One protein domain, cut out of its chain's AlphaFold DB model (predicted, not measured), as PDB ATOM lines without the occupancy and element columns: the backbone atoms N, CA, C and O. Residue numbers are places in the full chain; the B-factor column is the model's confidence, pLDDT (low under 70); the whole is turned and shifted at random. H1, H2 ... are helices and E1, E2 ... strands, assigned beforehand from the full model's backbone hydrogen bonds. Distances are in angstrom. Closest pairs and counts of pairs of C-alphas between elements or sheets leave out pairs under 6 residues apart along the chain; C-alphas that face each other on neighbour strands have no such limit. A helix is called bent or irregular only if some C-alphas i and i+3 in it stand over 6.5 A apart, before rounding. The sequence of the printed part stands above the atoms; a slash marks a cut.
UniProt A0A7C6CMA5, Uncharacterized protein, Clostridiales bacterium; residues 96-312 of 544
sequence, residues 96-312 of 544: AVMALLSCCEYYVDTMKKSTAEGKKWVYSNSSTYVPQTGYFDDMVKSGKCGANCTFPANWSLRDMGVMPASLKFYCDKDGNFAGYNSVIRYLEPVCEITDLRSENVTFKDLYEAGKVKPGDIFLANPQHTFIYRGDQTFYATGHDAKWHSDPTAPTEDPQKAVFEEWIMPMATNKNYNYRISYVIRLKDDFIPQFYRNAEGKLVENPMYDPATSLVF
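AT A GLANCE: This is residues 96 to 312 of the 544 residues of an uncharacterized protein of Clostridiales bacterium (UniProt A0A7C6CMA5). A strongly twisted sheet of six strands, order E1 - E8 - E2 - E3 - E4 - E7 and antiparallel throughout, has the long helix H1 crossing one face and H3 standing up from that same face, with the small helices H5 and H6 on the opposite face. Two small antiparallel hairpins, E5 with E6 and E9 with E10, pack on different parts of H1 through E6 and E9. The printed part has 217 residues with six named helices and ten named strands, in the order H1 H2 H3 H4 E1 H5 E2 E3 E4 E5 E6 E7 H6 E8 E9 E10. The class is mixed, helices and strands, with under half of the residues in named elements. The whole is compact, with a radius of gyration of the C-alphas of 16.5 A and spans of 49 by 40 by 32 A.

IN THESE COORDINATES: H1, residues 96 to 116, runs 30.8 A from C-alpha 96 at (130.348, 144.074, 149.171). H2 is residues 136 to 141, H3 151 to 159 and H4 180 to 187, irregular, with C-alphas 182 and 185 7.3 A apart. E1 is residues 191 to 195, H5 203 to 208, E2 217 to 221, E3 224 to 230 (18.7 A), E4 233 to 235, E5 242 to 245, E6 257 to 261, E7 263 to 265 and H6 270 to 273. E8, residues 275 to 282, spans 20.7 A and bends by 52 degrees at residue 278. E9 is residues 290 to 292; E10, 298 to 300, ends at (117.888, 147.593, 149.647).

HOW THE PARTS SIT: Within hydrogen-bond range across the large sheet are N 192 and O 281 of E1 and E8, 2.7 A, N 217 and O 280 of E2 and E8, 2.9 A, N 218 and O 226 of the hairpin E2 and E3, 2.8 A, N 233 and O 230 of the hairpin E3 and E4, 2.8 A, and N 234 and O 264 of E4 and E7, 2.9 A. E2, E3 and E4 form a meander, each strand the antiparallel neighbour of the one before. E1, H5 and E2 form a split strand-helix-strand unit, two strands running the same way with E8 between them, with a right-handed crossover. H1 is on the sheet at a height of 10.1 A, across the strands. H1, with residues 100 to 107 alone, touches H3 at a steep tilt of 61 degrees, opposite ways; C-alphas 103 and 156 are closest, 5.4 A. H2 is close to but not clearly touching H1, C-alphas 107 and 136 being closest at 7.6 A. H4 only grazes the sheet, with residues 184 to 187. H5 and H6 touch, C-alphas 204 and 272 being closest at 5.4 A. The closest C-alphas of H1 and E9 are 99 and 291, 5.0 A, and of H1 and E6, 108 and 261, 7.5 A. N 258 and O 244 of the hairpin E5 and E6 are 2.8 A apart, and N 299 and O 291 of the hairpin E9 and E10 2.9 A. In H1, H2, H3 and H5 every O i to N i+4 pair is within hydrogen-bond range; in H4 2 of 4 are, and H6 is too short for such a pair.

THE WHOLE: The two C-alphas farthest apart, those of Pro 247 and Ala 307, are 52.4 A apart. The printed part has no cut. The links H1 to H2, H3 to H4 and E5 to E6 are long. The mean pLDDT of the printed part is 86.5; residue 131 and residues 133 to 134, 179 to 185 and 306 to 312 are under 70.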
ATOM      1  N   ALA A  96     130.740 145.399 149.640       85.81
ATOM      2  CA  ALA A  96     130.348 144.074 149.171       85.81
ATOM      3  C   ALA A  96     130.666 142.971 150.184       85.81
ATOM      4  O   ALA A  96     129.807 142.150 150.517       85.81
ATOM      5  N   VAL A  97     131.902 142.952 150.681       89.62
ATOM      6  CA  VAL A  97     132.330 141.966 151.671       89.62
ATOM      7  C   VAL A  97     131.586 142.187 152.988       89.62
ATOM      8  O   VAL A  97     131.126 141.221 153.591       89.62
ATOM      9  N   MET A  98     131.374 143.442 153.392       84.81
ATOM     10  CA  MET A  98     130.522 143.798 154.534       84.81
ATOM     11  C   MET A  98     129.143 143.145 154.455       84.81
ATOM     12  O   MET A  98     128.701 142.506 155.412       84.81
ATOM     13  N   ALA A  99     128.475 143.270 153.305       88.06
ATOM     14  CA  ALA A  99     127.161 142.686 153.088       88.06
ATOM     15  C   ALA A  99     127.199 141.155 153.206       88.06
ATOM     16  O   ALA A  99     126.383 140.582 153.931       88.06
ATOM     17  N   LEU A 100     128.183 140.495 152.585       93.56
ATOM     18  CA  LEU A 100     128.352 139.041 152.674       93.56
ATOM     19  C   LEU A 100     128.550 138.570 154.122       93.56
ATOM     20  O   LEU A 100     127.880 137.635 154.570       93.56
ATOM     21  N   LEU A 101     129.446 139.224 154.864       90.44
ATOM     22  CA  LEU A 101     129.709 138.892 156.263       90.44
ATOM     23  C   LEU A 101     128.469 139.152 157.131       90.44
ATOM     24  O   LEU A 101     128.157 138.318 157.976       90.44
ATOM     25  N   SER A 102     127.721 140.234 156.883       87.69
ATOM     26  CA  SER A 102     126.488 140.550 157.622       87.69
ATOM     27  C   SER A 102     125.393 139.495 157.447       87.69
ATOM     28  O   SER A 102     124.722 139.121 158.410       87.69
ATOM     29  N   CYS A 103     125.258 138.938 156.239       92.31
ATOM     30  CA  CYS A 103     124.375 137.806 155.980       92.31
ATOM     31  C   CYS A 103     124.791 136.585 156.806       92.31
ATOM     32  O   CYS A 103     123.961 135.987 157.489       92.31
ATOM     33  N   CYS A 104     126.082 136.246 156.798       93.31
ATOM     34  CA  CYS A 104     126.590 135.110 157.560       93.31
ATOM     35  C   CYS A 104     126.387 135.285 159.074       93.31
ATOM     36  O   CYS A 104     125.914 134.350 159.720       93.31
ATOM     37  N   GLU A 105     126.666 136.466 159.631       90.12
ATOM     38  CA  GLU A 105     126.413 136.771 161.049       90.12
ATOM     39  C   GLU A 105     124.935 136.615 161.415       90.12
ATOM     40  O   GLU A 105     124.600 135.995 162.428       90.12
ATOM     41  N   TYR A 106     124.033 137.110 160.564       91.81
ATOM     42  CA  TYR A 106     122.593 136.955 160.759       91.81
ATOM     43  C   TYR A 106     122.175 135.482 160.817       91.81
ATOM     44  O   TYR A 106     121.365 135.097 161.668       91.81
ATOM     45  N   TYR A 107     122.760 134.630 159.975       92.81
ATOM     46  CA  TYR A 107     122.467 133.198 159.998       92.81
ATOM     47  C   TYR A 107     122.956 132.534 161.292       92.81
ATOM     48  O   TYR A 107     122.223 131.737 161.886       92.81
ATOM     49  N   VAL A 108     124.164 132.881 161.752       92.06
ATOM     50  CA  VAL A 108     124.746 132.368 163.005       92.06
ATOM     51  C   VAL A 108     123.898 132.776 164.207       92.06
ATOM     52  O   VAL A 108     123.577 131.939 165.052       92.06
ATOM     53  N   ASP A 109     123.508 134.043 164.291       89.94
ATOM     54  CA  ASP A 109     122.698 134.533 165.399       89.94
ATOM     55  C   ASP A 109     121.278 133.943 165.382       89.94
ATOM     56  O   ASP A 109     120.779 133.496 166.416       89.94
ATOM     57  N   THR A 110     120.658 133.815 164.207       91.38
ATOM     58  CA  THR A 110     119.366 133.124 164.068       91.38
ATOM     59  C   THR A 110     119.457 131.675 164.553       91.38
ATOM     60  O   THR A 110     118.567 131.195 165.267       91.38
ATOM     61  N   MET A 111     120.547 130.975 164.219       92.12
ATOM     62  CA  MET A 111     120.821 129.626 164.712       92.12
ATOM     63  C   MET A 111     120.940 129.606 166.243       92.12
ATOM     64  O   MET A 111     120.266 128.806 166.895       92.12
ATOM     65  N   LYS A 112     121.705 130.529 166.838       91.31
ATOM     66  CA  LYS A 112     121.890 130.625 168.297       91.31
ATOM     67  C   LYS A 112     120.591 130.943 169.037       91.31
ATOM     68  O   LYS A 112     120.243 130.233 169.982       91.31
ATOM     69  N   LYS A 113     119.845 131.959 168.590       90.81
ATOM     70  CA  LYS A 113     118.552 132.362 169.171       90.81
ATOM     71  C   LYS A 113     117.553 131.212 169.144       90.81
ATOM     72  O   LYS A 113     116.983 130.857 170.169       90.81
ATOM     73  N   SER A 114     117.400 130.564 167.994       89.44
ATOM     74  CA  SER A 114     116.460 129.447 167.874       89.44
ATOM     75  C   SER A 114     116.920 128.172 168.593       89.44
ATOM     76  O   SER A 114     116.083 127.401 169.060       89.44
ATOM     77  N   THR A 115     118.228 127.963 168.760       90.25
ATOM     78  CA  THR A 115     118.758 126.894 169.624       90.25
ATOM     79  C   THR A 115     118.442 127.160 171.096       90.25
ATOM     80  O   THR A 115     118.066 126.235 171.815       90.25
ATOM     81  N   ALA A 116     118.495 128.420 171.547       89.62
ATOM     82  CA  ALA A 116     118.055 128.800 172.891       89.62
ATOM     83  C   ALA A 116     116.543 128.566 173.112       89.62
ATOM     84  O   ALA A 116     116.119 128.292 174.233       89.62
ATOM     85  N   GLU A 117     115.742 128.594 172.043       90.31
ATOM     86  CA  GLU A 117     114.322 128.203 172.037       90.31
ATOM     87  C   GLU A 117     114.105 126.676 171.943       90.31
ATOM     88  O   GLU A 117     112.968 126.204 171.912       90.31
ATOM     89  N   GLY A 118     115.181 125.883 171.891       89.19
ATOM     90  CA  GLY A 118     115.143 124.421 171.848       89.19
ATOM     91  C   GLY A 118     115.079 123.804 170.447       89.19
ATOM     92  O   GLY A 118     114.902 122.587 170.336       89.19
ATOM     93  N   LYS A 119     115.225 124.590 169.368       90.62
ATOM     94  CA  LYS A 119     115.341 124.034 168.008       90.62
ATOM     95  C   LYS A 119     116.703 123.363 167.821       90.62
ATOM     96  O   LYS A 119     117.711 123.817 168.349       90.62
ATOM     97  N   LYS A 120     116.736 122.286 167.033       92.69
ATOM     98  CA  LYS A 120     117.972 121.564 166.697       92.69
ATOM     99  C   LYS A 120     118.380 121.893 165.276       92.69
ATOM    100  O   LYS A 120     117.650 121.551 164.347       92.69
ATOM    101  N   TRP A 121     119.542 122.515 165.125       93.12
ATOM    102  CA  TRP A 121     120.141 122.755 163.819       93.12
ATOM    103  C   TRP A 121     120.997 121.573 163.413       93.12
ATOM    104  O   TRP A 121     121.951 121.254 164.109       93.12
ATOM    105  N   VAL A 122     120.659 120.901 162.319       92.88
ATOM    106  CA  VAL A 122     121.267 119.618 161.949       92.88
ATOM    107  C   VAL A 122     122.111 119.721 160.691       92.88
ATOM    108  O   VAL A 122     121.777 120.466 159.766       92.88
ATOM    109  N   TYR A 123     123.170 118.918 160.614       92.88
ATOM    110  CA  TYR A 123     123.846 118.688 159.341       92.88
ATOM    111  C   TYR A 123     122.955 117.836 158.426       92.88
ATOM    112  O   TYR A 123     122.451 116.798 158.859       92.88
ATOM    113  N   SER A 124     122.742 118.254 157.175       88.44
ATOM    114  CA  SER A 124     121.974 117.486 156.182       88.44
ATOM    115  C   SER A 124     122.343 117.871 154.747       88.44
ATOM    116  O   SER A 124     122.583 119.036 154.432       88.44
ATOM    117  N   ASN A 125     122.342 116.882 153.853       84.06
ATOM    118  CA  ASN A 125     122.456 117.052 152.403       84.06
ATOM    119  C   ASN A 125     121.123 116.805 151.673       84.06
ATOM    120  O   ASN A 125     121.055 116.929 150.448       84.06
ATOM    121  N   SER A 126     120.061 116.461 152.400       81.31
ATOM    122  CA  SER A 126     118.743 116.139 151.864       81.31
ATOM    123  C   SER A 126     117.832 117.361 151.785       81.31
ATOM    124  O   SER A 126     117.670 118.113 152.746       81.31
ATOM    125  N   SER A 127     117.109 117.489 150.667       75.56
ATOM    126  CA  SER A 127     116.033 118.481 150.486       75.56
ATOM    127  C   SER A 127     114.884 118.344 151.499       75.56
ATOM    128  O   SER A 127     114.080 119.267 151.680       75.56
ATOM    129  N   THR A 128     114.820 117.200 152.188       77.12
ATOM    130  CA  THR A 128     113.861 116.942 153.269       77.12
ATOM    131  C   THR A 128     114.086 117.899 154.437       77.12
ATOM    132  O   THR A 128     113.127 118.513 154.904       77.12
ATOM    133  N   TYR A 129     115.342 118.083 154.853       70.69
ATOM    134  CA  TYR A 129     115.697 118.829 156.065       70.69
ATOM    135  C   TYR A 129     116.340 120.182 155.778       70.69
ATOM    136  O   TYR A 129     116.339 121.044 156.650       70.69
ATOM    137  N   VAL A 130     116.829 120.404 154.556       70.75
ATOM    138  CA  VAL A 130     117.320 121.708 154.110       70.75
ATOM    139  C   VAL A 130     117.031 121.924 152.623       70.75
ATOM    140  O   VAL A 130     117.457 121.119 151.790       70.75
ATOM    141  N   PRO A 131     116.302 122.990 152.244       68.44
ATOM    142  CA  PRO A 131     116.111 123.337 150.842       68.44
ATOM    143  C   PRO A 131     117.462 123.526 150.139       68.44
ATOM    144  O   PRO A 131     118.295 124.324 150.555       68.44
ATOM    145  N   GLN A 132     117.684 122.780 149.057       70.94
ATOM    146  CA  GLN A 132     118.917 122.875 148.259       70.94
ATOM    147  C   GLN A 132     118.968 124.171 147.421       70.94
ATOM    148  O   GLN A 132     120.016 124.559 146.906       70.94
ATOM    149  N   THR A 133     117.824 124.835 147.312       68.75
ATOM    150  CA  THR A 133     117.526 126.085 146.611       68.75
ATOM    151  C   THR A 133     116.596 126.910 147.509       68.75
ATOM    152  O   THR A 133     115.963 126.347 148.402       68.75
ATOM    153  N   GLY A 134     116.518 128.228 147.319       67.25
ATOM    154  CA  GLY A 134     115.717 129.121 148.176       67.25
ATOM    155  C   GLY A 134     116.540 130.043 149.080       67.25
ATOM    156  O   GLY A 134     117.774 130.030 149.052       67.25
ATOM    157  N   TYR A 135     115.843 130.841 149.888       83.50
ATOM    158  CA  TYR A 135     116.428 131.812 150.816       83.50
ATOM    159  C   TYR A 135     116.490 131.263 152.249       83.50
ATOM    160  O   TYR A 135     115.716 130.378 152.626       83.50
ATOM    161  N   PHE A 136     117.408 131.797 153.059       87.88
ATOM    162  CA  PHE A 136     117.584 131.379 154.453       87.88
ATOM    163  C   PHE A 136     116.318 131.608 155.293       87.88
ATOM    164  O   PHE A 136     115.863 130.699 155.988       87.88
ATOM    165  N   ASP A 137     115.690 132.782 155.177       85.38
ATOM    166  CA  ASP A 137     114.494 133.114 155.963       85.38
ATOM    167  C   ASP A 137     113.304 132.198 155.642       85.38
ATOM    168  O   ASP A 137     112.538 131.844 156.537       85.38
ATOM    169  N   ASP A 138     113.146 131.775 154.386       81.62
ATOM    170  CA  ASP A 138     112.082 130.843 153.993       81.62
ATOM    171  C   ASP A 138     112.312 129.455 154.595       81.62
ATOM    172  O   ASP A 138     111.374 128.801 155.061       81.62
ATOM    173  N   MET A 139     113.574 129.026 154.651       80.12
ATOM    174  CA  MET A 139     113.967 127.797 155.329       80.12
ATOM    175  C   MET A 139     113.635 127.869 156.828       80.12
ATOM    176  O   MET A 139     112.948 126.973 157.333       80.12
ATOM    177  N   VAL A 140     113.996 128.963 157.506       83.94
ATOM    178  CA  VAL A 140     113.692 129.170 158.933       83.94
ATOM    179  C   VAL A 140     112.180 129.198 159.179       83.94
ATOM    180  O   VAL A 140     111.696 128.511 160.084       83.94
ATOM    181  N   LYS A 141     111.411 129.919 158.348       84.38
ATOM    182  CA  LYS A 141     109.937 129.973 158.418       84.38
ATOM    183  C   LYS A 141     109.291 128.604 158.215       84.38
ATOM    184  O   LYS A 141     108.303 128.296 158.875       84.38
ATOM    185  N   SER A 142     109.852 127.768 157.341       79.00
ATOM    186  CA  SER A 142     109.367 126.401 157.103       79.00
ATOM    187  C   SER A 142     109.680 125.420 158.244       79.00
ATOM    188  O   SER A 142     109.254 124.267 158.195       79.00
ATOM    189  N   GLY A 143     110.433 125.850 159.267       81.00
ATOM    190  CA  GLY A 143     110.842 125.023 160.405       81.00
ATOM    191  C   GLY A 143     111.988 124.051 160.102       81.00
ATOM    192  O   GLY A 143     112.356 123.247 160.958       81.00
ATOM    193  N   LYS A 144     112.573 124.119 158.903       80.19
ATOM    194  CA  LYS A 144     113.652 123.235 158.450       80.19
ATOM    195  C   LYS A 144     115.013 123.724 158.945       80.19
ATOM    196  O   LYS A 144     115.729 124.363 158.199       80.19
ATOM    197  N   CYS A 145     115.399 123.414 160.179       86.44
ATOM    198  CA  CYS A 145     116.683 123.850 160.754       86.44
ATOM    199  C   CYS A 145     117.873 122.995 160.259       86.44
ATOM    200  O   CYS A 145     118.581 122.390 161.055       86.44
ATOM    201  N   GLY A 146     118.073 122.862 158.948       88.31
ATOM    202  CA  GLY A 146     119.178 122.090 158.371       88.31
ATOM    203  C   GLY A 146     120.226 122.981 157.702       88.31
ATOM    204  O   GLY A 146     119.880 123.994 157.096       88.31
ATOM    205  N   ALA A 147     121.504 122.596 157.775       88.50
ATOM    206  CA  ALA A 147     122.584 123.257 157.042       88.50
ATOM    207  C   ALA A 147     123.716 122.289 156.629       88.50
ATOM    208  O   ALA A 147     123.828 121.177 157.137       88.50
ATOM    209  N   ASN A 148     124.558 122.718 155.688       90.50
ATOM    210  CA  ASN A 148     125.797 122.067 155.267       90.50
ATOM    211  C   ASN A 148     126.830 123.139 154.875       90.50
ATOM    212  O   ASN A 148     126.527 124.336 154.882       90.50
ATOM    213  N   CYS A 149     128.044 122.714 154.517       91.38
ATOM    214  CA  CYS A 149     129.175 123.602 154.220       91.38
ATOM    215  C   CYS A 149     128.939 124.571 153.044       91.38
ATOM    216  O   CYS A 149     129.569 125.616 152.966       91.38
ATOM    217  N   THR A 150     128.012 124.271 152.134       90.75
ATOM    218  CA  THR A 150     127.796 125.083 150.925       90.75
ATOM    219  C   THR A 150     126.885 126.284 151.177       90.75
ATOM    220  O   THR A 150     126.950 127.282 150.457       90.75
ATOM    221  N   PHE A 151     126.012 126.211 152.180       91.12
ATOM    222  CA  PHE A 151     124.884 127.131 152.262       91.12
ATOM    223  C   PHE A 151     125.196 128.569 152.672       91.12
ATOM    224  O   PHE A 151     124.584 129.440 152.067       91.12
ATOM    225  N   PRO A 152     126.127 128.882 153.593       92.69
ATOM    226  CA  PRO A 152     126.406 130.275 153.946       92.69
ATOM    227  C   PRO A 152     126.790 131.120 152.734       92.69
ATOM    228  O   PRO A 152     126.244 132.205 152.548       92.69
ATOM    229  N   ALA A 153     127.654 130.589 151.863       95.12
ATOM    230  CA  ALA A 153     128.050 131.261 150.630       95.12
ATOM    231  C   ALA A 153     126.857 131.414 149.679       95.12
ATOM    232  O   ALA A 153     126.567 132.513 149.212       95.12
ATOM    233  N   ASN A 154     126.122 130.324 149.434       93.50
ATOM    234  CA  ASN A 154     125.007 130.346 148.494       93.50
ATOM    235  C   ASN A 154     123.845 131.241 148.968       93.50
ATOM    236  O   ASN A 154     123.298 131.991 148.166       93.50
ATOM    237  N   TRP A 155     123.466 131.195 150.247       92.38
ATOM    238  CA  TRP A 155     122.432 132.070 150.804       92.38
ATOM    239  C   TRP A 155     122.876 133.524 150.803       92.38
ATOM    240  O   TRP A 155     122.103 134.360 150.366       92.38
ATOM    241  N   SER A 156     124.107 133.835 151.224       94.31
ATOM    242  CA  SER A 156     124.590 135.225 151.241       94.31
ATOM    243  C   SER A 156     124.568 135.846 149.848       94.31
ATOM    244  O   SER A 156     124.042 136.939 149.688       94.31
ATOM    245  N   LEU A 157     125.044 135.131 148.826       93.31
ATOM    246  CA  LEU A 157     125.018 135.627 147.447       93.31
ATOM    247  C   LEU A 157     123.586 135.787 146.903       93.31
ATOM    248  O   LEU A 157     123.324 136.722 146.154       93.31
ATOM    249  N   ARG A 158     122.637 134.926 147.297       88.56
ATOM    250  CA  ARG A 158     121.212 135.096 146.951       88.56
ATOM    251  C   ARG A 158     120.593 136.299 147.661       88.56
ATOM    252  O   ARG A 158     119.915 137.092 147.017       88.56
ATOM    253  N   ASP A 159     120.842 136.437 148.961       88.06
ATOM    254  CA  ASP A 159     120.351 137.546 149.780       88.06
ATOM    255  C   ASP A 159     120.898 138.878 149.268       88.06
ATOM    256  O   ASP A 159     120.143 139.829 149.183       88.06
ATOM    257  N   MET A 160     122.161 138.932 148.834       90.62
ATOM    258  CA  MET A 160     122.788 140.123 148.239       90.62
ATOM    259  C   MET A 160     122.265 140.481 146.835       90.62
ATOM    260  O   MET A 160     122.670 141.501 146.274       90.62
ATOM    261  N   GLY A 161     121.401 139.643 146.252       82.94
ATOM    262  CA  GLY A 161     120.877 139.805 144.894       82.94
ATOM    263  C   GLY A 161     121.818 139.328 143.783       82.94
ATOM    264  O   GLY A 161     121.513 139.525 142.616       82.94
ATOM    265  N   VAL A 162     122.942 138.677 144.106       83.94
ATOM    266  CA  VAL A 162     123.952 138.266 143.113       83.94
ATOM    267  C   VAL A 162     123.449 137.140 142.215       83.94
ATOM    268  O   VAL A 162     123.687 137.170 141.013       83.94
ATOM    269  N   MET A 163     122.776 136.130 142.776       77.50
ATOM    270  CA  MET A 163     122.324 134.969 142.002       77.50
ATOM    271  C   MET A 163     120.917 134.481 142.390       77.50
ATOM    272  O   MET A 163     120.531 134.583 143.556       77.50
ATOM    273  N   PRO A 164     120.158 133.882 141.449       72.94
ATOM    274  CA  PRO A 164     118.830 133.344 141.710       72.94
ATOM    275  C   PRO A 164     118.812 132.233 142.757       72.94
ATOM    276  O   PRO A 164     119.708 131.389 142.845       72.94
ATOM    277  N   ALA A 165     117.696 132.151 143.478       71.81
ATOM    278  CA  ALA A 165     117.477 131.151 144.514       71.81
ATOM    279  C   ALA A 165     117.505 129.695 144.009       71.81
ATOM    280  O   ALA A 165     117.763 128.783 144.797       71.81
ATOM    281  N   SER A 166     117.255 129.469 142.716       72.25
ATOM    282  CA  SER A 166     117.274 128.150 142.070       72.25
ATOM    283  C   SER A 166     118.680 127.593 141.833       72.25
ATOM    284  O   SER A 166     118.819 126.397 141.572       72.25
ATOM    285  N   LEU A 167     119.724 128.421 141.933       74.75
ATOM    286  CA  LEU A 167     121.092 128.037 141.593       74.75
ATOM    287  C   LEU A 167     121.945 127.805 142.828       74.75
ATOM    288  O   LEU A 167     121.774 128.471 143.849       74.75
ATOM    289  N   LYS A 168     122.892 126.870 142.732       82.81
ATOM    290  CA  LYS A 168     123.887 126.617 143.773       82.81
ATOM    291  C   LYS A 168     125.228 126.201 143.191       82.81
ATOM    292  O   LYS A 168     125.277 125.633 142.101       82.81
ATOM    293  N   PHE A 169     126.280 126.383 143.979       87.06
ATOM    294  CA  PHE A 169     127.605 125.855 143.684       87.06
ATOM    295  C   PHE A 169     128.330 125.321 144.916       87.06
ATOM    296  O   PHE A 169     127.964 125.633 146.051       87.06
ATOM    297  N   TYR A 170     129.341 124.487 144.671       92.00
ATOM    298  CA  TYR A 170     130.191 123.880 145.693       92.00
ATOM    299  C   TYR A 170     131.444 123.247 145.070       92.00
ATOM    300  O   TYR A 170     131.541 123.108 143.851       92.00
ATOM    301  N   CYS A 171     132.400 122.830 145.902       91.88
ATOM    302  CA  CYS A 171     133.490 121.963 145.454       91.88
ATOM    303  C   CYS A 171     132.998 120.516 145.386       91.88
ATOM    304  O   CYS A 171     132.472 120.020 146.379       91.88
ATOM    305  N   ASP A 172     133.178 119.810 144.271       86.50
ATOM    306  CA  ASP A 172     132.907 118.370 144.238       86.50
ATOM    307  C   ASP A 172     134.038 117.545 144.887       86.50
ATOM    308  O   ASP A 172     135.046 118.067 145.378       86.50
ATOM    309  N   LYS A 173     133.844 116.224 144.915       88.12
ATOM    310  CA  LYS A 173     134.796 115.251 145.468       88.12
ATOM    311  C   LYS A 173     136.146 115.214 144.737       88.12
ATOM    312  O   LYS A 173     137.125 114.772 145.324       88.12
ATOM    313  N   ASP A 174     136.176 115.644 143.479       83.50
ATOM    314  CA  ASP A 174     137.352 115.612 142.609       83.50
ATOM    315  C   ASP A 174     138.058 116.983 142.596       83.50
ATOM    316  O   ASP A 174     139.102 117.156 141.966       83.50
ATOM    317  N   GLY A 175     137.522 117.958 143.338       81.31
ATOM    318  CA  GLY A 175     138.061 119.304 143.434       81.31
ATOM    319  C   GLY A 175     137.559 120.253 142.349       81.31
ATOM    320  O   GLY A 175     138.138 121.330 142.216       81.31
ATOM    321  N   ASN A 176     136.541 119.891 141.563       83.50
ATOM    322  CA  ASN A 176     135.977 120.767 140.538       83.50
ATOM    323  C   ASN A 176     134.910 121.701 141.110       83.50
ATOM    324  O   ASN A 176     134.260 121.415 142.118       83.50
ATOM    325  N   PHE A 177     134.691 122.806 140.402       84.19
ATOM    326  CA  PHE A 177     133.625 123.756 140.683       84.19
ATOM    327  C   PHE A 177     132.280 123.191 140.191       84.19
ATOM    328  O   PHE A 177     131.884 123.355 139.035       84.19
ATOM    329  N   ALA A 178     131.545 122.514 141.073       77.56
ATOM    330  CA  ALA A 178     130.215 122.010 140.757       77.56
ATOM    331  C   ALA A 178     129.224 123.169 140.602       77.56
ATOM    332  O   ALA A 178     129.139 124.048 141.458       77.56
ATOM    333  N   GLY A 179     128.459 123.151 139.510       67.38
ATOM    334  CA  GLY A 179     127.530 124.230 139.163       67.38
ATOM    335  C   GLY A 179     128.170 125.403 138.415       67.38
ATOM    336  O   GLY A 179     127.442 126.343 138.113       67.38
ATOM    337  N   TYR A 180     129.468 125.342 138.070       68.81
ATOM    338  CA  TYR A 180     130.207 126.414 137.380       68.81
ATOM    339  C   TYR A 180     129.416 127.030 136.221       68.81
ATOM    340  O   TYR A 180     129.025 128.185 136.307       68.81
ATOM    341  N   ASN A 181     129.057 126.241 135.202       55.09
ATOM    342  CA  ASN A 181     128.340 126.738 134.016       55.09
ATOM    343  C   ASN A 181     126.992 127.403 134.347       55.09
ATOM    344  O   ASN A 181     126.489 128.224 133.587       55.09
ATOM    345  N   SER A 182     126.372 127.041 135.472       59.78
ATOM    346  CA  SER A 182     125.103 127.628 135.896       59.78
ATOM    347  C   SER A 182     125.294 128.951 136.631       59.78
ATOM    348  O   SER A 182     124.460 129.837 136.478       59.78
ATOM    349  N   VAL A 183     126.359 129.089 137.428       65.44
ATOM    350  CA  VAL A 183     126.550 130.246 138.318       65.44
ATOM    351  C   VAL A 183     127.553 131.268 137.799       65.44
ATOM    352  O   VAL A 183     127.498 132.419 138.219       65.44
ATOM    353  N   ILE A 184     128.458 130.881 136.899       69.31
ATOM    354  CA  ILE A 184     129.623 131.691 136.535       69.31
ATOM    355  C   ILE A 184     129.235 133.067 135.988       69.31
ATOM    356  O   ILE A 184     129.794 134.070 136.416       69.31
ATOM    357  N   ARG A 185     128.166 133.125 135.183       60.88
ATOM    358  CA  ARG A 185     127.589 134.367 134.642       60.88
ATOM    359  C   ARG A 185     127.112 135.371 135.699       60.88
ATOM    360  O   ARG A 185     127.017 136.554 135.409       60.88
ATOM    361  N   TYR A 186     126.799 134.904 136.908       70.00
ATOM    362  CA  TYR A 186     126.421 135.756 138.040       70.00
ATOM    363  C   TYR A 186     127.634 136.147 138.883       70.00
ATOM    364  O   TYR A 186     127.659 137.221 139.475       70.00
ATOM    365  N   LEU A 187     128.635 135.266 138.957       80.12
ATOM    366  CA  LEU A 187     129.792 135.455 139.822       80.12
ATOM    367  C   LEU A 187     130.890 136.289 139.155       80.12
ATOM    368  O   LEU A 187     131.366 137.213 139.792       80.12
ATOM    369  N   GLU A 188     131.276 136.041 137.900       79.69
ATOM    370  CA  GLU A 188     132.361 136.782 137.218       79.69
ATOM    371  C   GLU A 188     132.174 138.311 137.148       79.69
ATOM    372  O   GLU A 188     133.166 139.041 137.280       79.69
ATOM    373  N   PRO A 189     130.948 138.854 136.987       75.69
ATOM    374  CA  PRO A 189     130.751 140.301 137.018       75.69
ATOM    375  C   PRO A 189     131.127 140.926 138.366       75.69
ATOM    376  O   PRO A 189     131.695 142.017 138.384       75.69
ATOM    377  N   VAL A 190     130.900 140.216 139.474       84.31
ATOM    378  CA  VAL A 190     131.017 140.755 140.844       84.31
ATOM    379  C   VAL A 190     132.154 140.140 141.654       84.31
ATOM    380  O   VAL A 190     132.473 140.631 142.734       84.31
ATOM    381  N   CYS A 191     132.767 139.071 141.150       89.38
ATOM    382  CA  CYS A 191     133.829 138.321 141.801       89.38
ATOM    383  C   CYS A 191     135.038 138.139 140.882       89.38
ATOM    384  O   CYS A 191     134.910 137.947 139.675       89.38
ATOM    385  N   GLU A 192     136.219 138.097 141.481       91.44
ATOM    386  CA  GLU A 192     137.410 137.472 140.923       91.44
ATOM    387  C   GLU A 192     137.420 135.988 141.312       91.44
ATOM    388  O   GLU A 192     137.269 135.639 142.486       91.44
ATOM    389  N   ILE A 193     137.600 135.101 140.333       89.44
ATOM    390  CA  ILE A 193     137.660 133.653 140.552       89.44
ATOM    391  C   ILE A 193     139.042 133.160 140.143       89.44
ATOM    392  O   ILE A 193     139.446 133.289 138.992       89.44
ATOM    393  N   THR A 194     139.765 132.577 141.092       94.50
ATOM    394  CA  THR A 194     141.104 132.020 140.869       94.50
ATOM    395  C   THR A 194     141.039 130.494 140.912       94.50
ATOM    396  O   THR A 194     140.645 129.939 141.938       94.50
ATOM    397  N   ASP A 195     141.423 129.815 139.825       90.94
ATOM    398  CA  ASP A 195     141.575 128.349 139.768       90.94
ATOM    399  C   ASP A 195     142.984 127.950 140.224       90.94
ATOM    400  O   ASP A 195     143.975 128.284 139.581       90.94
ATOM    401  N   LEU A 196     143.060 127.224 141.338       93.75
ATOM    402  CA  LEU A 196     144.292 126.773 141.987       93.75
ATOM    403  C   LEU A 196     144.451 125.247 141.939       93.75
ATOM    404  O   LEU A 196     145.336 124.685 142.595       93.75
ATOM    405  N   ARG A 197     143.616 124.530 141.172       87.12
ATOM    406  CA  ARG A 197     143.601 123.057 141.180       87.12
ATOM    407  C   ARG A 197     144.958 122.447 140.842       87.12
ATOM    408  O   ARG A 197     145.318 121.428 141.434       87.12
ATOM    409  N   SER A 198     145.725 123.053 139.936       86.81
ATOM    410  CA  SER A 198     147.065 122.585 139.555       86.81
ATOM    411  C   SER A 198     148.172 122.963 140.541       86.81
ATOM    412  O   SER A 198     149.246 122.372 140.481       86.81
ATOM    413  N   GLU A 199     147.937 123.921 141.438       90.56
ATOM    414  CA  GLU A 199     148.979 124.482 142.310       90.56
ATOM    415  C   GLU A 199     149.202 123.664 143.588       90.56
ATOM    416  O   GLU A 199     150.253 123.768 144.212       90.56
ATOM    417  N   ASN A 200     148.244 122.803 143.957       89.69
ATOM    418  CA  ASN A 200     148.315 121.946 145.148       89.69
ATOM    419  C   ASN A 200     148.633 122.722 146.446       89.69
ATOM    420  O   ASN A 200     149.367 122.236 147.304       89.69
ATOM    421  N   VAL A 201     148.063 123.920 146.575       96.25
ATOM    422  CA  VAL A 201     148.219 124.808 147.734       96.25
ATOM    423  C   VAL A 201     147.111 124.589 148.761       96.25
ATOM    424  O   VAL A 201     145.969 124.266 148.418       96.25
ATOM    425  N   THR A 202     147.445 124.762 150.035       97.19
ATOM    426  CA  THR A 202     146.487 124.740 151.146       97.19
ATOM    427  C   THR A 202     146.030 126.146 151.524       97.19
ATOM    428  O   THR A 202     146.642 127.138 151.127       97.19
ATOM    429  N   PHE A 203     144.962 126.251 152.322       96.75
ATOM    430  CA  PHE A 203     144.552 127.538 152.889       96.75
ATOM    431  C   PHE A 203     145.704 128.193 153.662       96.75
ATOM    432  O   PHE A 203     145.978 129.374 153.464       96.75
ATOM    433  N   LYS A 204     146.407 127.421 154.503       97.06
ATOM    434  CA  LYS A 204     147.580 127.877 155.254       97.06
ATOM    435  C   LYS A 204     148.633 128.508 154.343       97.06
ATOM    436  O   LYS A 204     149.091 129.602 154.650       97.06
ATOM    437  N   ASP A 205     148.973 127.862 153.229       97.50
ATOM    438  CA  ASP A 205     149.984 128.384 152.298       97.50
ATOM    439  C   ASP A 205     149.563 129.745 151.720       97.50
ATOM    440  O   ASP A 205     150.370 130.670 151.634       97.50
ATOM    441  N   LEU A 206     148.284 129.893 151.356       97.69
ATOM    442  CA  LEU A 206     147.735 131.159 150.859       97.69
ATOM    443  C   LEU A 206     147.708 132.239 151.948       97.69
ATOM    444  O   LEU A 206     148.009 133.401 151.669       97.69
ATOM    445  N   TYR A 207     147.347 131.860 153.174       96.12
ATOM    446  CA  TYR A 207     147.256 132.763 154.316       96.12
ATOM    447  C   TYR A 207     148.636 133.283 154.736       96.12
ATOM    448  O   TYR A 207     148.831 134.491 154.838       96.12
ATOM    449  N   GLU A 208     149.623 132.395 154.894       95.38
ATOM    450  CA  GLU A 208     151.007 132.757 155.236       95.38
ATOM    451  C   GLU A 208     151.682 133.583 154.127       95.38
ATOM    452  O   GLU A 208     152.541 134.416 154.413       95.38
ATOM    453  N   ALA A 209     151.255 133.416 152.871       96.19
ATOM    454  CA  ALA A 209     151.681 134.245 151.745       96.19
ATOM    455  C   ALA A 209     150.959 135.607 151.652       96.19
ATOM    456  O   ALA A 209     151.213 136.354 150.706       96.19
ATOM    457  N   GLY A 210     150.041 135.926 152.573       94.88
ATOM    458  CA  GLY A 210     149.277 137.179 152.569       94.88
ATOM    459  C   GLY A 210     148.284 137.304 151.408       94.88
ATOM    460  O   GLY A 210     147.937 138.412 151.008       94.88
ATOM    461  N   LYS A 211     147.853 136.179 150.819       95.62
ATOM    462  CA  LYS A 211     146.943 136.155 149.658       95.62
ATOM    463  C   LYS A 211     145.470 136.016 150.032       95.62
ATOM    464  O   LYS A 211     144.620 136.195 149.160       95.62
ATOM    465  N   VAL A 212     145.168 135.683 151.283       94.88
ATOM    466  CA  VAL A 212     143.803 135.524 151.798       94.88
ATOM    467  C   VAL A 212     143.282 136.862 152.308       94.88
ATOM    468  O   VAL A 212     144.000 137.568 153.008       94.88
ATOM    469  N   LYS A 213     142.029 137.184 151.985       93.12
ATOM    470  CA  LYS A 213     141.321 138.373 152.469       93.12
ATOM    471  C   LYS A 213     139.993 137.987 153.128       93.12
ATOM    472  O   LYS A 213     139.389 136.987 152.725       93.12
ATOM    473  N   PRO A 214     139.509 138.751 154.126       92.00
ATOM    474  CA  PRO A 214     138.163 138.575 154.667       92.00
ATOM    475  C   PRO A 214     137.110 138.550 153.553       92.00
ATOM    476  O   PRO A 214     137.191 139.318 152.598       92.00
ATOM    477  N   GLY A 215     136.126 137.660 153.671       93.25
ATOM    478  CA  GLY A 215     135.073 137.465 152.672       93.25
ATOM    479  C   GLY A 215     135.411 136.490 151.547       93.25
ATOM    480  O   GLY A 215     134.499 136.112 150.813       93.25
ATOM    481  N   ASP A 216     136.666 136.048 151.418       97.38
ATOM    482  CA  ASP A 216     137.027 135.028 150.434       97.38
ATOM    483  C   ASP A 216     136.219 133.743 150.660       97.38
ATOM    484  O   ASP A 216     136.203 133.173 151.759       97.38
ATOM    485  N   ILE A 217     135.581 133.267 149.590       98.19
ATOM    486  CA  ILE A 217     134.877 131.989 149.546       98.19
ATOM    487  C   ILE A 217     135.824 130.957 148.932       98.19
ATOM    488  O   ILE A 217     136.302 131.108 147.807       98.19
ATOM    489  N   PHE A 218     136.067 129.871 149.657       97.94
ATOM    490  CA  PHE A 218     136.978 128.810 149.250       97.94
ATOM    491  C   PHE A 218     136.211 127.574 148.804       97.94
ATOM    492  O   PHE A 218     135.385 127.044 149.548       97.94
ATOM    493  N   LEU A 219     136.537 127.074 147.613       97.00
ATOM    494  CA  LEU A 219     136.170 125.728 147.181       97.00
ATOM    495  C   LEU A 219     137.366 124.814 147.433       97.00
ATOM    496  O   LEU A 219     138.414 124.961 146.802       97.00
ATOM    497  N   ALA A 220     137.215 123.893 148.379       95.00
ATOM    498  CA  ALA A 220     138.298 123.080 148.903       95.00
ATOM    499  C   ALA A 220     138.107 121.587 148.623       95.00
ATOM    500  O   ALA A 220     137.013 121.033 148.746       95.00
ATOM    501  N   ASN A 221     139.211 120.934 148.273       88.94
ATOM    502  CA  ASN A 221     139.253 119.530 147.903       88.94
ATOM    503  C   ASN A 221     139.645 118.654 149.114       88.94
ATOM    504  O   ASN A 221     140.674 118.934 149.740       88.94
ATOM    505  N   PRO A 222     138.895 117.573 149.415       88.38
ATOM    506  CA  PRO A 222     137.672 117.128 148.733       88.38
ATOM    507  C   PRO A 222     136.394 117.728 149.327       88.38
ATOM    508  O   PRO A 222     136.214 117.763 150.543       88.38
ATOM    509  N   GLN A 223     135.470 118.103 148.438       90.06
ATOM    510  CA  GLN A 223     134.056 118.358 148.717       90.06
ATOM    511  C   GLN A 223     133.735 119.325 149.871       90.06
ATOM    512  O   GLN A 223     132.832 119.073 150.673       90.06
ATOM    513  N   HIS A 224     134.452 120.442 149.967       94.06
ATOM    514  CA  HIS A 224     134.228 121.419 151.026       94.06
ATOM    515  C   HIS A 224     134.101 122.851 150.492       94.06
ATOM    516  O   HIS A 224     134.661 123.224 149.460       94.06
ATOM    517  N   THR A 225     133.310 123.665 151.187       95.00
ATOM    518  CA  THR A 225     133.125 125.088 150.894       95.00
ATOM    519  C   THR A 225     133.079 125.838 152.214       95.00
ATOM    520  O   THR A 225     132.421 125.387 153.147       95.00
ATOM    521  N   PHE A 226     133.814 126.939 152.316       96.44
ATOM    522  CA  PHE A 226     133.857 127.755 153.528       96.44
ATOM    523  C   PHE A 226     134.234 129.194 153.199       96.44
ATOM    524  O   PHE A 226     134.698 129.483 152.098       96.44
ATOM    525  N   ILE A 227     134.025 130.090 154.160       96.69
ATOM    526  CA  ILE A 227     134.308 131.518 154.010       96.69
ATOM    527  C   ILE A 227     135.314 131.923 155.080       96.69
ATOM    528  O   ILE A 227     135.130 131.599 156.260       96.69
ATOM    529  N   TYR A 228     136.370 132.635 154.683       95.31
ATOM    530  CA  TYR A 228     137.247 133.290 155.647       95.31
ATOM    531  C   TYR A 228     136.576 134.556 156.166       95.31
ATOM    532  O   TYR A 228     136.251 135.465 155.407       95.31
ATOM    533  N   ARG A 229     136.341 134.603 157.474       90.88
ATOM    534  CA  ARG A 229     135.577 135.680 158.108       90.88
ATOM    535  C   ARG A 229     136.421 136.938 158.351       90.88
ATOM    536  O   ARG A 229     135.864 138.013 158.545       90.88
ATOM    537  N   GLY A 230     137.746 136.813 158.306       88.56
ATOM    538  CA  GLY A 230     138.658 137.755 158.954       88.56
ATOM    539  C   GLY A 230     139.007 137.261 160.354       88.56
ATOM    540  O   GLY A 230     138.746 136.101 160.657       88.56
ATOM    541  N   ASP A 231     139.668 138.106 161.154       85.12
ATOM    542  CA  ASP A 231     139.984 137.901 162.585       85.12
ATOM    543  C   ASP A 231     140.475 136.494 162.995       85.12
ATOM    544  O   ASP A 231     140.315 136.062 164.135       85.12
ATOM    545  N   GLN A 232     141.137 135.793 162.067       90.62
ATOM    546  CA  GLN A 232     141.595 134.407 162.220       90.62
ATOM    547  C   GLN A 232     140.461 133.403 162.505       90.62
ATOM    548  O   GLN A 232     140.661 132.406 163.207       90.62
ATOM    549  N   THR A 233     139.275 133.621 161.934       92.75
ATOM    550  CA  THR A 233     138.130 132.710 162.041       92.75
ATOM    551  C   THR A 233     137.517 132.349 160.683       92.75
ATOM    552  O   THR A 233     137.754 132.985 159.652       92.75
ATOM    553  N   PHE A 234     136.723 131.278 160.682       94.69
ATOM    554  CA  PHE A 234     135.957 130.803 159.531       94.69
ATOM    555  C   PHE A 234     134.467 130.779 159.832       94.69
ATOM    556  O   PHE A 234     134.077 130.439 160.948       94.69
ATOM    557  N   TYR A 235     133.649 130.980 158.798       94.12
ATOM    558  CA  TYR A 235     132.307 130.405 158.772       94.12
ATOM    559  C   TYR A 235     132.393 128.968 158.246       94.12
ATOM    560  O   TYR A 235     132.654 128.743 157.062       94.12
ATOM    561  N   ALA A 236     132.184 127.995 159.133       86.56
ATOM    562  CA  ALA A 236     132.254 126.568 158.845       86.56
ATOM    563  C   ALA A 236     130.943 125.888 159.271       86.56
ATOM    564  O   ALA A 236     130.710 125.664 160.452       86.56
ATOM    565  N   THR A 237     130.079 125.550 158.309       80.12
ATOM    566  CA  THR A 237     128.719 125.012 158.553       80.12
ATOM    567  C   THR A 237     128.553 123.543 158.141       80.12
ATOM    568  O   THR A 237     127.454 123.084 157.836       80.12
ATOM    569  N   GLY A 238     129.657 122.790 158.097       86.50
ATOM    570  CA  GLY A 238     129.699 121.345 157.830       86.50
ATOM    571  C   GLY A 238     130.184 120.539 159.039       86.50
ATOM    572  O   GLY A 238     130.099 121.003 160.170       86.50
ATOM    573  N   HIS A 239     130.774 119.361 158.821       84.31
ATOM    574  CA  HIS A 239     131.420 118.597 159.907       84.31
ATOM    575  C   HIS A 239     132.643 119.296 160.528       84.31
ATOM    576  O   HIS A 239     133.197 118.805 161.513       84.31
ATOM    577  N   ASP A 240     133.039 120.430 159.962       88.06
ATOM    578  CA  ASP A 240     134.091 121.318 160.446       88.06
ATOM    579  C   ASP A 240     133.550 122.415 161.381       88.06
ATOM    580  O   ASP A 240     134.335 123.142 161.985       88.06
ATOM    581  N   ALA A 241     132.225 122.522 161.532       90.69
ATOM    582  CA  ALA A 241     131.573 123.307 162.579       90.69
ATOM    583  C   ALA A 241     131.831 122.704 163.970       90.69
ATOM    584  O   ALA A 241     132.281 121.560 164.098       90.69
ATOM    585  N   LYS A 242     131.440 123.415 165.032       93.06
ATOM    586  CA  LYS A 242     131.266 122.786 166.345       93.06
ATOM    587  C   LYS A 242     129.896 122.115 166.391       93.06
ATOM    588  O   LYS A 242     128.880 122.768 166.155       93.06
ATOM    589  N   TRP A 243     129.863 120.826 166.704       94.81
ATOM    590  CA  TRP A 243     128.635 120.036 166.775       94.81
ATOM    591  C   TRP A 243     128.752 118.912 167.812       94.81
ATOM    592  O   TRP A 243     129.856 118.513 168.188       94.81
ATOM    593  N   HIS A 244     127.610 118.382 168.245       95.00
ATOM    594  CA  HIS A 244     127.515 117.148 169.027       95.00
ATOM    595  C   HIS A 244     126.550 116.158 168.362       95.00
ATOM    596  O   HIS A 244     125.766 116.525 167.489       95.00
ATOM    597  N   SER A 245     126.622 114.884 168.749       96.75
ATOM    598  CA  SER A 245     125.691 113.859 168.268       96.75
ATOM    599  C   SER A 245     124.443 113.827 169.147       96.75
ATOM    600  O   SER A 245     124.553 113.687 170.367       96.75
ATOM    601  N   ASP A 246     123.263 113.917 168.536       95.56
ATOM    602  CA  ASP A 246     121.983 113.741 169.220       95.56
ATOM    603  C   ASP A 246     121.127 112.700 168.478       95.56
ATOM    604  O   ASP A 246     120.571 113.002 167.421       95.56
ATOM    605  N   PRO A 247     120.938 111.485 169.022       94.06
ATOM    606  CA  PRO A 247     120.183 110.415 168.363       94.06
ATOM    607  C   PRO A 247     118.742 110.776 167.970       94.06
ATOM    608  O   PRO A 247     118.155 110.111 167.115       94.06
ATOM    609  N   THR A 248     118.163 111.807 168.586       93.44
ATOM    610  CA  THR A 248     116.801 112.279 168.305       93.44
ATOM    611  C   THR A 248     116.744 113.334 167.195       93.44
ATOM    612  O   THR A 248     115.656 113.775 166.828       93.44
ATOM    613  N   ALA A 249     117.893 113.747 166.648       91.38
ATOM    614  CA  ALA A 249     117.971 114.745 165.594       91.38
ATOM    615  C   ALA A 249     117.266 114.273 164.300       91.38
ATOM    616  O   ALA A 249     117.552 113.173 163.792       91.38
ATOM    617  N   PRO A 250     116.368 115.099 163.726       87.50
ATOM    618  CA  PRO A 250     115.689 114.802 162.471       87.50
ATOM    619  C   PRO A 250     116.634 115.080 161.293       87.50
ATOM    620  O   PRO A 250     116.581 116.135 160.676       87.50
ATOM    621  N   THR A 251     117.534 114.138 161.014       90.56
ATOM    622  CA  THR A 251     118.479 114.190 159.888       90.56
ATOM    623  C   THR A 251     118.783 112.791 159.357       90.56
ATOM    624  O   THR A 251     118.693 111.799 160.090       90.56
ATOM    625  N   GLU A 252     119.144 112.699 158.081       89.50
ATOM    626  CA  GLU A 252     119.716 111.505 157.459       89.50
ATOM    627  C   GLU A 252     121.202 111.293 157.776       89.50
ATOM    628  O   GLU A 252     121.731 110.223 157.476       89.50
ATOM    629  N   ASP A 253     121.875 112.278 158.377       91.81
ATOM    630  CA  ASP A 253     123.276 112.153 158.768       91.81
ATOM    631  C   ASP A 253     123.478 110.991 159.767       91.81
ATOM    632  O   ASP A 253     122.840 110.974 160.828       91.81
ATOM    633  N   PRO A 254     124.374 110.025 159.478       92.50
ATOM    634  CA  PRO A 254     124.653 108.915 160.385       92.50
ATOM    635  C   PRO A 254     125.198 109.351 161.747       92.50
ATOM    636  O   PRO A 254     124.966 108.658 162.737       92.50
ATOM    637  N   GLN A 255     125.914 110.479 161.810       94.00
ATOM    638  CA  GLN A 255     126.456 111.008 163.066       94.00
ATOM    639  C   GLN A 255     125.404 111.754 163.888       94.00
ATOM    640  O   GLN A 255     125.650 112.051 165.059       94.00
ATOM    641  N   LYS A 256     124.228 112.017 163.304       93.94
ATOM    642  CA  LYS A 256     123.160 112.803 163.917       93.94
ATOM    643  C   LYS A 256     123.687 114.138 164.451       93.94
ATOM    644  O   LYS A 256     123.380 114.525 165.578       93.94
ATOM    645  N   ALA A 257     124.530 114.795 163.655       94.88
ATOM    646  CA  ALA A 257     125.220 116.007 164.057       94.88
ATOM    647  C   ALA A 257     124.241 117.178 164.229       94.88
ATOM    648  O   ALA A 257     123.516 117.544 163.298       94.88
ATOM    649  N   VAL A 258     124.257 117.771 165.424       94.75
ATOM    650  CA  VAL A 258     123.554 119.003 165.791       94.75
ATOM    651  C   VAL A 258     124.585 120.102 166.018       94.75
ATOM    652  O   VAL A 258     125.506 119.941 166.821       94.75
ATOM    653  N   PHE A 259     124.448 121.210 165.299       94.38
ATOM    654  CA  PHE A 259     125.350 122.351 165.365       94.38
ATOM    655  C   PHE A 259     125.228 123.105 166.690       94.38
ATOM    656  O   PHE A 259     124.133 123.329 167.199       94.38
ATOM    657  N   GLU A 260     126.376 123.536 167.206       91.69
ATOM    658  CA  GLU A 260     126.497 124.423 168.366       91.69
ATOM    659  C   GLU A 260     127.043 125.796 167.974       91.69
ATOM    660  O   GLU A 260     126.658 126.811 168.547       91.69
ATOM    661  N   GLU A 261     127.980 125.825 167.026       91.44
ATOM    662  CA  GLU A 261     128.650 127.041 166.575       91.44
ATOM    663  C   GLU A 261     129.142 126.854 165.137       91.44
ATOM    664  O   GLU A 261     129.647 125.790 164.770       91.44
ATOM    665  N   TRP A 262     128.999 127.904 164.334       92.75
ATOM    666  CA  TRP A 262     129.454 127.957 162.944       92.75
ATOM    667  C   TRP A 262     130.699 128.830 162.774       92.75
ATOM    668  O   TRP A 262     131.401 128.687 161.773       92.75
ATOM    669  N   ILE A 263     130.997 129.705 163.738       92.81
ATOM    670  CA  ILE A 263     132.225 130.502 163.755       92.81
ATOM    671  C   ILE A 263     133.332 129.717 164.450       92.81
ATOM    672  O   ILE A 263     133.285 129.464 165.654       92.81
ATOM    673  N   MET A 264     134.361 129.351 163.690       93.50
ATOM    674  CA  MET A 264     135.425 128.477 164.178       93.50
ATOM    675  C   MET A 264     136.791 129.167 164.154       93.50
ATOM    676  O   MET A 264     137.146 129.750 163.127       93.50
ATOM    677  N   PRO A 265     137.605 129.056 165.225       93.12
ATOM    678  CA  PRO A 265     138.977 129.551 165.213       93.12
ATOM    679  C   PRO A 265     139.828 128.801 164.190       93.12
ATOM    680  O   PRO A 265     139.897 127.566 164.206       93.12
ATOM    681  N   MET A 266     140.527 129.554 163.343       90.94
ATOM    682  CA  MET A 266     141.334 129.028 162.246       90.94
ATOM    683  C   MET A 266     142.375 128.017 162.731       90.94
ATOM    684  O   MET A 266     142.436 126.907 162.211       90.94
ATOM    685  N   ALA A 267     143.131 128.357 163.780       85.56
ATOM    686  CA  ALA A 267     144.239 127.542 164.286       85.56
ATOM    687  C   ALA A 267     143.832 126.119 164.718       85.56
ATOM    688  O   ALA A 267     144.656 125.207 164.706       85.56
ATOM    689  N   THR A 268     142.570 125.925 165.107       87.19
ATOM    690  CA  THR A 268     142.041 124.636 165.580       87.19
ATOM    691  C   THR A 268     141.135 123.941 164.566       87.19
ATOM    692  O   THR A 268     140.702 122.815 164.804       87.19
ATOM    693  N   ASN A 269     140.811 124.602 163.454       94.00
ATOM    694  CA  ASN A 269     139.860 124.101 162.474       94.00
ATOM    695  C   ASN A 269     140.565 123.360 161.329       94.00
ATOM    696  O   ASN A 269     141.653 123.736 160.893       94.00
ATOM    697  N   LYS A 270     139.920 122.315 160.798       91.69
ATOM    698  CA  LYS A 270     140.454 121.540 159.671       91.69
ATOM    699  C   LYS A 270     140.631 122.393 158.412       91.69
ATOM    700  O   LYS A 270     141.592 122.158 157.681       91.69
ATOM    701  N   ASN A 271     139.792 123.416 158.218       93.69
ATOM    702  CA  ASN A 271     139.828 124.369 157.098       93.69
ATOM    703  C   ASN A 271     141.204 125.002 156.890       93.69
ATOM    704  O   ASN A 271     141.593 125.237 155.750       93.69
ATOM    705  N   TYR A 272     141.990 125.173 157.958       95.12
ATOM    706  CA  TYR A 272     143.338 125.729 157.863       95.12
ATOM    707  C   TYR A 272     144.285 124.895 156.989       95.12
ATOM    708  O   TYR A 272     145.160 125.443 156.331       95.12
ATOM    709  N   ASN A 273     144.092 123.574 156.940       94.75
ATOM    710  CA  ASN A 273     144.961 122.657 156.197       94.75
ATOM    711  C   ASN A 273     144.297 122.076 154.938       94.75
ATOM    712  O   ASN A 273     144.872 121.196 154.298       94.75
ATOM    713  N   TYR A 274     143.090 122.522 154.579       94.31
ATOM    714  CA  TYR A 274     142.428 122.040 153.369       94.31
ATOM    715  C   TYR A 274     143.174 122.501 152.116       94.31
ATOM    716  O   TYR A 274     143.621 123.647 152.031       94.31
ATOM    717  N   ARG A 275     143.258 121.615 151.117       96.50
ATOM    718  CA  ARG A 275     143.727 121.970 149.776       96.50
ATOM    719  C   ARG A 275     142.677 122.832 149.086       96.50
ATOM    720  O   ARG A 275     141.505 122.456 149.045       96.50
ATOM    721  N   ILE A 276     143.101 123.947 148.506       97.81
ATOM    722  CA  ILE A 276     142.211 124.886 147.826       97.81
ATOM    723  C   ILE A 276     142.204 124.602 146.327       97.81
ATOM    724  O   ILE A 276     143.252 124.541 145.690       97.81
ATOM    725  N   SER A 277     141.006 124.419 145.777       95.19
ATOM    726  CA  SER A 277     140.781 124.320 144.336       95.19
ATOM    727  C   SER A 277     140.447 125.674 143.727       95.19
ATOM    728  O   SER A 277     140.943 125.973 142.650       95.19
ATOM    729  N   TYR A 278     139.620 126.483 144.397       96.62
ATOM    730  CA  TYR A 278     139.266 127.819 143.921       96.62
ATOM    731  C   TYR A 278     139.163 128.824 145.062       96.62
ATOM    732  O   TYR A 278     138.717 128.480 146.160       96.62
ATOM    733  N   VAL A 279     139.505 130.072 144.751       98.19
ATOM    734  CA  VAL A 279     139.183 131.251 145.564       98.19
ATOM    735  C   VAL A 279     138.192 132.097 144.781       98.19
ATOM    736  O   VAL A 279     138.450 132.426 143.625       98.19
ATOM    737  N   ILE A 280     137.062 132.427 145.398       98.00
ATOM    738  CA  ILE A 280     136.051 133.333 144.855       98.00
ATOM    739  C   ILE A 280     136.036 134.561 145.764       98.00
ATOM    740  O   ILE A 280     135.707 134.456 146.947       98.00
ATOM    741  N   ARG A 281     136.410 135.712 145.213       96.50
ATOM    742  CA  ARG A 281     136.576 136.972 145.941       96.50
ATOM    743  C   ARG A 281     135.660 138.031 145.359       96.50
ATOM    744  O   ARG A 281     135.732 138.274 144.165       96.50
ATOM    745  N   LEU A 282     134.847 138.687 146.181       93.12
ATOM    746  CA  LEU A 282     134.057 139.839 145.735       93.12
ATOM    747  C   LEU A 282     134.986 140.992 145.331       93.12
ATOM    748  O   LEU A 282     135.963 141.265 146.028       93.12
ATOM    749  N   LYS A 283     134.680 141.660 144.217       87.81
ATOM    750  CA  LYS A 283     135.422 142.841 143.761       87.81
ATOM    751  C   LYS A 283     135.190 144.011 144.718       87.81
ATOM    752  O   LYS A 283     134.101 144.160 145.269       87.81
ATOM    753  N   ASP A 284     136.208 144.842 144.915       83.38
ATOM    754  CA  ASP A 284     136.154 145.942 145.889       83.38
ATOM    755  C   ASP A 284     135.175 147.059 145.486       83.38
ATOM    756  O   ASP A 284     134.625 147.737 146.353       83.38
ATOM    757  N   ASP A 285     134.938 147.231 144.184       81.81
ATOM    758  CA  ASP A 285     134.019 148.211 143.593       81.81
ATOM    759  C   ASP A 285     132.576 147.699 143.460       81.81
ATOM    760  O   ASP A 285     131.679 148.440 143.053       81.81
ATOM    761  N   PHE A 286     132.329 146.437 143.814       85.81
ATOM    762  CA  PHE A 286     131.003 145.859 143.747       85.81
ATOM    763  C   PHE A 286     130.084 146.451 144.826       85.81
ATOM    764  O   PHE A 286     130.413 146.489 146.013       85.81
ATOM    765  N   ILE A 287     128.883 146.862 144.417       83.81
ATOM    766  CA  ILE A 287     127.827 147.323 145.318       83.81
ATOM    767  C   ILE A 287     126.668 146.319 145.242       83.81
ATOM    768  O   ILE A 287     126.028 146.211 144.193       83.81
ATOM    769  N   PRO A 288     126.381 145.564 146.320       86.06
ATOM    770  CA  PRO A 288     125.294 144.592 146.323       86.06
ATOM    771  C   PRO A 288     123.938 145.295 146.364       86.06
ATOM    772  O   PRO A 288     123.805 146.342 147.000       86.06
ATOM    773  N   GLN A 289     122.930 144.685 145.735       83.81
ATOM    774  CA  GLN A 289     121.568 145.226 145.685       83.81
ATOM    775  C   GLN A 289     120.919 145.255 147.067       83.81
ATOM    776  O   GLN A 289     120.220 146.202 147.419       83.81
ATOM    777  N   PHE A 290     121.174 144.221 147.864       85.62
ATOM    778  CA  PHE A 290     120.621 144.091 149.200       85.62
ATOM    779  C   PHE A 290     121.708 143.732 150.207       85.62
ATOM    780  O   PHE A 290     122.755 143.175 149.870       85.62
ATOM    781  N   TYR A 291     121.434 144.028 151.469       87.00
ATOM    782  CA  TYR A 291     122.268 143.631 152.594       87.00
ATOM    783  C   TYR A 291     121.409 143.455 153.851       87.00
ATOM    784  O   TYR A 291     120.261 143.905 153.907       87.00
ATOM    785  N   ARG A 292     121.947 142.775 154.868       85.94
ATOM    786  CA  ARG A 292     121.292 142.654 156.176       85.94
ATOM    787  C   ARG A 292     121.653 143.868 157.018       85.94
ATOM    788  O   ARG A 292     122.835 144.111 157.255       85.94
ATOM    789  N   ASN A 293     120.653 144.629 157.454       80.12
ATOM    790  CA  ASN A 293     120.872 145.822 158.265       80.12
ATOM    791  C   ASN A 293     121.133 145.500 159.748       80.12
ATOM    792  O   ASN A 293     121.032 144.342 160.131       80.12
ATOM    793  N   ALA A 294     121.412 146.484 160.604       75.31
ATOM    794  CA  ALA A 294     121.679 146.271 162.036       75.31
ATOM    795  C   ALA A 294     120.610 145.440 162.795       75.31
ATOM    796  O   ALA A 294     120.938 144.770 163.772       75.31
ATOM    797  N   GLU A 295     119.354 145.407 162.335       78.94
ATOM    798  CA  GLU A 295     118.285 144.577 162.915       78.94
ATOM    799  C   GLU A 295     118.174 143.166 162.303       78.94
ATOM    800  O   GLU A 295     117.313 142.379 162.700       78.94
ATOM    801  N   GLY A 296     119.010 142.834 161.320       80.00
ATOM    802  CA  GLY A 296     119.013 141.553 160.608       80.00
ATOM    803  C   GLY A 296     117.983 141.499 159.481       80.00
ATOM    804  O   GLY A 296     117.738 140.445 158.886       80.00
ATOM    805  N   LYS A 297     117.360 142.634 159.155       85.50
ATOM    806  CA  LYS A 297     116.398 142.737 158.065       85.50
ATOM    807  C   LYS A 297     117.142 142.890 156.745       85.50
ATOM    808  O   LYS A 297     118.055 143.702 156.631       85.50
ATOM    809  N   LEU A 298     116.722 142.129 155.736       86.81
ATOM    810  CA  LEU A 298     117.184 142.348 154.371       86.81
ATOM    811  C   LEU A 298     116.591 143.663 153.849       86.81
ATOM    812  O   LEU A 298     115.367 143.829 153.827       86.81
ATOM    813  N   VAL A 299     117.452 144.604 153.479       83.94
ATOM    814  CA  VAL A 299     117.073 145.925 152.969       83.94
ATOM    815  C   VAL A 299     117.827 146.228 151.682       83.94
ATOM    816  O   VAL A 299     118.897 145.674 151.429       83.94
ATOM    817  N   GLU A 300     117.249 147.097 150.863       84.44
ATOM    818  CA  GLU A 300     117.888 147.593 149.647       84.44
ATOM    819  C   GLU A 300     119.056 148.517 149.996       84.44
ATOM    820  O   GLU A 300     118.984 149.317 150.932       84.44
ATOM    821  N   ASN A 301     120.147 148.385 149.248       80.81
ATOM    822  CA  ASN A 301     121.319 149.225 149.400       80.81
ATOM    823  C   ASN A 301     121.067 150.598 148.765       80.81
ATOM    824  O   ASN A 301     120.898 150.671 147.552       80.81
ATOM    825  N   PRO A 302     121.077 151.705 149.531       78.06
ATOM    826  CA  PRO A 302     120.799 153.032 148.979       78.06
ATOM    827  C   PRO A 302     121.878 153.517 148.002       78.06
ATOM    828  O   PRO A 302     121.641 154.463 147.256       78.06
ATOM    829  N   MET A 303     123.062 152.899 148.021       76.56
ATOM    830  CA  MET A 303     124.136 153.165 147.063       76.56
ATOM    831  C   MET A 303     124.051 152.267 145.826       76.56
ATOM    832  O   MET A 303     124.828 152.460 144.894       76.56
ATOM    833  N   TYR A 304     123.151 151.278 145.819       76.50
ATOM    834  CA  TYR A 304     122.935 150.448 144.647       76.50
ATOM    835  C   TYR A 304     122.276 151.281 143.558       76.50
ATOM    836  O   TYR A 304     121.178 151.813 143.713       76.50
ATOM    837  N   ASP A 305     122.967 151.363 142.435       71.56
ATOM    838  CA  ASP A 305     122.455 151.957 141.218       71.56
ATOM    839  C   ASP A 305     122.381 150.860 140.151       71.56
ATOM    840  O   ASP A 305     123.424 150.388 139.695       71.56
ATOM    841  N   PRO A 306     121.178 150.473 139.696       63.19
ATOM    842  CA  PRO A 306     121.014 149.476 138.645       63.19
ATOM    843  C   PRO A 306     121.723 149.827 137.324       63.19
ATOM    844  O   PRO A 306     121.789 148.977 136.438       63.19
ATOM    845  N   ALA A 307     122.156 151.074 137.114       56.72
ATOM    846  CA  ALA A 307     122.890 151.497 135.921       56.72
ATOM    847  C   ALA A 307     124.416 151.325 136.036       56.72
ATOM    848  O   ALA A 307     125.082 151.249 135.005       56.72
ATOM    849  N   THR A 308     124.973 151.266 137.251       59.19
ATOM    850  CA  THR A 308     126.433 151.273 137.485       59.19
ATOM    851  C   THR A 308     126.924 150.173 138.427       59.19
ATOM    852  O   THR A 308     128.080 149.765 138.349       59.19
ATOM    853  N   SER A 309     126.061 149.652 139.300       55.81
ATOM    854  CA  SER A 309     126.368 148.571 140.234       55.81
ATOM    855  C   SER A 309     126.250 147.229 139.515       55.81
ATOM    856  O   SER A 309     125.163 146.832 139.102       55.81
ATOM    857  N   LEU A 310     127.381 146.534 139.365       53.00
ATOM    858  CA  LEU A 310     127.580 145.316 138.564       53.00
ATOM    859  C   LEU A 310     126.812 144.057 139.038       53.00
ATOM    860  O   LEU A 310     127.269 142.945 138.799       53.00
ATOM    861  N   VAL A 311     125.642 144.169 139.676       48.25
ATOM    862  CA  VAL A 311     124.740 143.015 139.825       48.25
ATOM    863  C   VAL A 311     123.973 142.823 138.522       48.25
ATOM    864  O   VAL A 311     123.176 143.675 138.138       48.25
ATOM    865  N   PHE A 312     124.204 141.670 137.897       43.53
ATOM    866  CA  PHE A 312     123.388 141.053 136.852       43.53
ATOM    867  C   PHE A 312     121.905 141.453 136.949       43.53
ATOM    868  O   PHE A 312     121.208 141.042 137.881       43.53
TER     869      PHE A 312